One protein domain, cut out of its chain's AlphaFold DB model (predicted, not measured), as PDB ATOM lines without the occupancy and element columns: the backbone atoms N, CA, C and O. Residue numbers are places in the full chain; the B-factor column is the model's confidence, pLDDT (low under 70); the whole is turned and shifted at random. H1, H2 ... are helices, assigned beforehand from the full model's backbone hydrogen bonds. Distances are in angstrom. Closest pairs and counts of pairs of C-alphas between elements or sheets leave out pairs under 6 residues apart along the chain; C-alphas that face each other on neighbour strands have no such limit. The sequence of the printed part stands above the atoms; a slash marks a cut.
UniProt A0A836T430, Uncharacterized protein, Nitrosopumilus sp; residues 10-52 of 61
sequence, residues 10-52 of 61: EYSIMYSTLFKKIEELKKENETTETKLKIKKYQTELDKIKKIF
ATOM      1  N   GLU A  10      -2.656  91.765  -4.901       92.31
ATOM      2  CA  GLU A  10      -4.037  91.805  -5.379       92.31
ATOM      3  C   GLU A  10      -4.343  90.718  -6.414       92.31
ATOM      4  O   GLU A  10      -5.302  89.960  -6.252       92.31
ATOM      5  N   TYR A  11      -3.466  90.525  -7.402       91.25
ATOM      6  CA  TYR A  11      -3.628  89.434  -8.366       91.25
ATOM      7  C   TYR A  11      -3.499  88.036  -7.740       91.25
ATOM      8  O   TYR A  11      -4.164  87.108  -8.195       91.25
ATOM      9  N   SER A  12      -2.705  87.870  -6.677       89.69
ATOM     10  CA  SER A  12      -2.619  86.593  -5.956       89.69
ATOM     11  C   SER A  12      -3.914  86.296  -5.199       89.69
ATOM     12  O   SER A  12      -4.390  85.165  -5.210       89.69
ATOM     13  N   ILE A  13      -4.513  87.310  -4.571       92.88
ATOM     14  CA  ILE A  13      -5.801  87.183  -3.876       92.88
ATOM     15  C   ILE A  13      -6.912  86.873  -4.888       92.88
ATOM     16  O   ILE A  13      -7.759  86.004  -4.652       92.88
ATOM     17  N   MET A  14      -6.887  87.545  -6.040       92.88
ATOM     18  CA  MET A  14      -7.815  87.299  -7.140       92.88
ATOM     19  C   MET A  14      -7.687  85.867  -7.673       92.88
ATOM     20  O   MET A  14      -8.709  85.201  -7.843       92.88
ATOM     21  N   TYR A  15      -6.458  85.372  -7.866       93.81
ATOM     22  CA  TYR A  15      -6.194  83.988  -8.265       93.81
ATOM     23  C   TYR A  15      -6.842  83.001  -7.289       93.81
ATOM     24  O   TYR A  15      -7.673  82.190  -7.694       93.81
ATOM     25  N   SER A  16      -6.546  83.119  -5.991       92.38
ATOM     26  CA  SER A  16      -7.092  82.215  -4.973       92.38
ATOM     27  C   SER A  16      -8.621  82.273  -4.896       92.38
ATOM     28  O   SER A  16      -9.279  81.250  -4.710       92.38
ATOM     29  N   THR A  17      -9.208  83.458  -5.081       95.06
ATOM     30  CA  THR A  17     -10.667  83.643  -5.077       95.06
ATOM     31  C   THR A  17     -11.327  82.970  -6.281       95.06
ATOM     32  O   THR A  17     -12.328  82.272  -6.132       95.06
ATOM     33  N   LEU A  18     -10.780  83.166  -7.482       94.44
ATOM     34  CA  LEU A  18     -11.285  82.544  -8.708       94.44
ATOM     35  C   LEU A  18     -11.109  81.023  -8.684       94.44
ATOM     36  O   LEU A  18     -12.007  80.302  -9.117       94.44
ATOM     37  N   PHE A  19      -9.990  80.539  -8.139       94.00
ATOM     38  CA  PHE A  19      -9.734  79.115  -7.964       94.00
ATOM     39  C   PHE A  19     -10.794  78.463  -7.067       94.00
ATOM     40  O   PHE A  19     -11.448  77.517  -7.500       94.00
ATOM     41  N   LYS A  20     -11.062  79.039  -5.885       94.56
ATOM     42  CA  LYS A  20     -12.121  78.558  -4.978       94.56
ATOM     43  C   LYS A  20     -13.494  78.531  -5.648       94.56
ATOM     44  O   LYS A  20     -14.169  77.510  -5.597       94.56
ATOM     45  N   LYS A  21     -13.866  79.596  -6.371       93.38
ATOM     46  CA  LYS A  21     -15.136  79.640  -7.118       93.38
ATOM     47  C   LYS A  21     -15.247  78.533  -8.163       93.38
ATOM     48  O   LYS A  21     -16.330  78.000  -8.371       93.38
ATOM     49  N   ILE A  22     -14.152  78.193  -8.847       93.50
ATOM     50  CA  ILE A  22     -14.140  77.067  -9.789       93.50
ATOM     51  C   ILE A  22     -14.358  75.747  -9.050       93.50
ATOM     52  O   ILE A  22     -15.114  74.913  -9.539       93.50
ATOM     53  N   GLU A  23     -13.714  75.542  -7.901       93.12
ATOM     54  CA  GLU A  23     -13.915  74.333  -7.099       93.12
ATOM     55  C   GLU A  23     -15.348  74.203  -6.575       93.12
ATOM     56  O   GLU A  23     -15.901  73.107  -6.590       93.12
ATOM     57  N   GLU A  24     -15.969  75.308  -6.161       93.44
ATOM     58  CA  GLU A  24     -17.378  75.341  -5.757       93.44
ATOM     59  C   GLU A  24     -18.302  75.012  -6.935       93.44
ATOM     60  O   GLU A  24     -19.105  74.085  -6.841       93.44
ATOM     61  N   LEU A  25     -18.118  75.671  -8.084       91.50
ATOM     62  CA  LEU A  25     -18.907  75.414  -9.294       91.50
ATOM     63  C   LEU A  25     -18.761  73.973  -9.801       91.50
ATOM     64  O   LEU A  25     -19.698  73.427 -10.368       91.50
ATOM     65  N   LYS A  26     -17.597  73.340  -9.613       88.38
ATOM     66  CA  LYS A  26     -17.387  71.926  -9.968       88.38
ATOM     67  C   LYS A  26     -18.160  70.957  -9.069       88.38
ATOM     68  O   LYS A  26     -18.385  69.826  -9.486       88.38
ATOM     69  N   LYS A  27     -18.513  71.365  -7.845       89.94
ATOM     70  CA  LYS A  27     -19.336  70.572  -6.914       89.94
ATOM     71  C   LYS A  27     -20.833  70.745  -7.179       89.94
ATOM     72  O   LYS A  27     -21.619  69.895  -6.770       89.94
ATOM     73  N   GLU A  28     -21.231  71.833  -7.839       85.94
ATOM     74  CA  GLU A  28     -22.601  72.033  -8.310       85.94
ATOM     75  C   GLU A  28     -22.913  71.153  -9.533       85.94
ATOM     76  O   GLU A  28     -22.019  70.655 -10.215       85.94
ATOM     77  N   ASN A  29     -24.203  70.966  -9.836       78.06
ATOM     78  CA  ASN A  29     -24.625  70.218 -11.022       78.06
ATOM     79  C   ASN A  29     -23.994  70.810 -12.296       78.06
ATOM     80  O   ASN A  29     -24.031  72.024 -12.522       78.06
ATOM     81  N   GLU A  30     -23.453  69.937 -13.152       78.50
ATOM     82  CA  GLU A  30     -22.796  70.281 -14.418       78.50
ATOM     83  C   GLU A  30     -23.796  70.795 -15.471       78.50
ATOM     84  O   GLU A  30     -24.058  70.167 -16.498       78.50
ATOM     85  N   THR A  31     -24.356  71.979 -15.244       89.88
ATOM     86  CA  THR A  31     -25.146  72.680 -16.256       89.88
ATOM     87  C   THR A  31     -24.229  73.343 -17.282       89.88
ATOM     88  O   THR A  31     -23.070  73.676 -17.006       89.88
ATOM     89  N   THR A  32     -24.750  73.594 -18.484       90.31
ATOM     90  CA  THR A  32     -24.047  74.376 -19.514       90.31
ATOM     91  C   THR A  32     -23.619  75.748 -18.985       90.31
ATOM     92  O   THR A  32     -22.528  76.220 -19.302       90.31
ATOM     93  N   GLU A  33     -24.431  76.371 -18.127       90.06
ATOM     94  CA  GLU A  33     -24.108  77.656 -17.506       90.06
ATOM     95  C   GLU A  33     -22.918  77.543 -16.540       90.06
ATOM     96  O   GLU A  33     -21.977  78.339 -16.623       90.06
ATOM     97  N   THR A  34     -22.906  76.517 -15.683       91.75
ATOM     98  CA  THR A  34     -21.788  76.211 -14.777       91.75
ATOM     99  C   THR A  34     -20.488  76.012 -15.565       91.75
ATOM    100  O   THR A  34     -19.457  76.602 -15.235       91.75
ATOM    101  N   LYS A  35     -20.540  75.267 -16.678       91.31
ATOM    102  CA  LYS A  35     -19.380  75.030 -17.560       91.31
ATOM    103  C   LYS A  35     -18.845  76.319 -18.184       91.31
ATOM    104  O   LYS A  35     -17.631  76.530 -18.213       91.31
ATOM    105  N   LEU A  36     -19.728  77.204 -18.651       94.12
ATOM    106  CA  LEU A  36     -19.329  78.500 -19.210       94.12
ATOM    107  C   LEU A  36     -18.684  79.404 -18.149       94.12
ATOM    108  O   LEU A  36     -17.659  80.034 -18.431       94.12
ATOM    109  N   LYS A  37     -19.227  79.433 -16.923       93.25
ATOM    110  CA  LYS A  37     -18.645  80.181 -15.793       93.25
ATOM    111  C   LYS A  37     -17.252  79.662 -15.433       93.25
ATOM    112  O   LYS A  37     -16.320  80.460 -15.347       93.25
ATOM    113  N   ILE A  38     -17.085  78.341 -15.319       94.00
ATOM    114  CA  ILE A  38     -15.779  77.714 -15.056       94.00
ATOM    115  C   ILE A  38     -14.768  78.093 -16.141       94.00
ATOM    116  O   ILE A  38     -13.668  78.535 -15.815       94.00
ATOM    117  N   LYS A  39     -15.136  77.988 -17.425       95.06
ATOM    118  CA  LYS A  39     -14.242  78.338 -18.541       95.06
ATOM    119  C   LYS A  39     -13.805  79.806 -18.491       95.06
ATOM    120  O   LYS A  39     -12.635  80.117 -18.729       95.06
ATOM    121  N   LYS A  40     -14.728  80.716 -18.156       95.38
ATOM    122  CA  LYS A  40     -14.423  82.142 -17.986       95.38
ATOM    123  C   LYS A  40     -13.423  82.359 -16.852       95.38
ATOM    124  O   LYS A  40     -12.425  83.040 -17.053       95.38
ATOM    125  N   TYR A  41     -13.656  81.750 -15.691       95.19
ATOM    126  CA  TYR A  41     -12.750  81.870 -14.548       95.19
ATOM    127  C   TYR A  41     -11.380  81.244 -14.821       95.19
ATOM    128  O   TYR A  41     -10.373  81.846 -14.469       95.19
ATOM    129  N   GLN A  42     -11.318  80.109 -15.523       94.38
ATOM    130  CA  GLN A  42     -10.049  79.501 -15.937       94.38
ATOM    131  C   GLN A  42      -9.257  80.424 -16.862       94.38
ATOM    132  O   GLN A  42      -8.061  80.596 -16.666       94.38
ATOM    133  N   THR A  43      -9.925  81.074 -17.818       95.88
ATOM    134  CA  THR A  43      -9.273  82.033 -18.724       95.88
ATOM    135  C   THR A  43      -8.649  83.203 -17.957       95.88
ATOM    136  O   THR A  43      -7.548  83.642 -18.283       95.88
ATOM    137  N   GLU A  44      -9.331  83.705 -16.924       93.94
ATOM    138  CA  GLU A  44      -8.792  84.775 -16.076       93.94
ATOM    139  C   GLU A  44      -7.629  84.290 -15.200       93.94
ATOM    140  O   GLU A  44      -6.623  84.991 -15.096       93.94
ATOM    141  N   LEU A  45      -7.708  83.078 -14.638       93.62
ATOM    142  CA  LEU A  45      -6.585  82.468 -13.919       93.62
ATOM    143  C   LEU A  45      -5.347  82.348 -14.811       93.62
ATOM    144  O   LEU A  45      -4.253  82.675 -14.367       93.62
ATOM    145  N   ASP A  46      -5.509  81.930 -16.067       92.50
ATOM    146  CA  ASP A  46      -4.416  81.804 -17.037       92.50
ATOM    147  C   ASP A  46      -3.730  83.149 -17.319       92.50
ATOM    148  O   ASP A  46      -2.503  83.238 -17.381       92.50
ATOM    149  N   LYS A  47      -4.514  84.229 -17.434       92.56
ATOM    150  CA  LYS A  47      -3.972  85.589 -17.569       92.56
ATOM    151  C   LYS A  47      -3.179  85.993 -16.334       92.56
ATOM    152  O   LYS A  47      -2.091  86.538 -16.481       92.56
ATOM    153  N   ILE A  48      -3.703  85.706 -15.141       90.62
ATOM    154  CA  ILE A  48      -3.007  85.996 -13.887       90.62
ATOM    155  C   ILE A  48      -1.714  85.182 -13.805       90.62
ATOM    156  O   ILE A  48      -0.669  85.765 -13.547       90.62
ATOM    157  N   LYS A  49      -1.729  83.877 -14.110       89.44
ATOM    158  CA  LYS A  49      -0.527  83.024 -14.093       89.44
ATOM    159  C   LYS A  49       0.609  83.590 -14.940       89.44
ATOM    160  O   LYS A  49       1.744  83.582 -14.488       89.44
ATOM    161  N   LYS A  50       0.306  84.148 -16.117       90.19
ATOM    162  CA  LYS A  50       1.302  84.758 -17.017       90.19
ATOM    163  C   LYS A  50       1.971  86.019 -16.459       90.19
ATOM    164  O   LYS A  50       3.019  86.410 -16.961       90.19
ATOM    165  N   ILE A  51       1.363  86.674 -15.469       89.94
ATOM    166  CA  ILE A  51       1.929  87.856 -14.803       89.94
ATOM    167  C   ILE A  51       2.975  87.437 -13.760       89.94
ATOM    168  O   ILE A  51       3.891  88.201 -13.460       89.94
ATOM    169  N   PHE A  52       2.848  86.235 -13.202       88.94
ATOM    170  CA  PHE A  52       3.714  85.738 -12.141       88.94
ATOM    171  C   PHE A  52       4.857  84.880 -12.690       88.94
ATOM    172  O   PHE A  52       4.761  84.351 -13.797       88.94
TER     173      PHE A  52
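Overview. This is residues 10 to 52 of the 61 residues of an uncharacterized protein of Nitrosopumilus sp (UniProt A0A836T430). Two long helices, H1 and then H2, lie side by side as a helical hairpin, folded back on each other through a tight link at one end of a rod. Residues 27 to 32, at this turn, stick out beyond the paired part. The printed part has 43 residues with two named helices and no named strand; its class is all helix. It is only just compact, close to loose, with a radius of gyration of the C-alphas of 10.7 A, and spans 32 by 14 by 10 A.

Along the chain. H1 holds residues 10 to 27 and is 26.2 A long; its C-alpha 10 is at (-4.037, 91.805, -5.379). H2 holds residues 32 to 51 and is 29.6 A long, from C-alpha 32 at (-24.047, 74.376, -19.514) to C-alpha 51 at (1.929, 87.856, -14.803).

Arrangement. H1 and H2 touch, and their closest C-alphas, those of Ile 22 and Ile 38, are 5.6 A apart. They run opposite ways at a shallow tilt of 26 degrees. Every O i to N i+4 pair is within hydrogen-bond range in H1, and 15 of 16 in H2.

Size, cuts and confidence. The two C-alphas farthest apart, those of Asn 29 and Phe 52, are 32.3 A apart. The printed part has no cut, and no printed residue is under 70 in pLDDT.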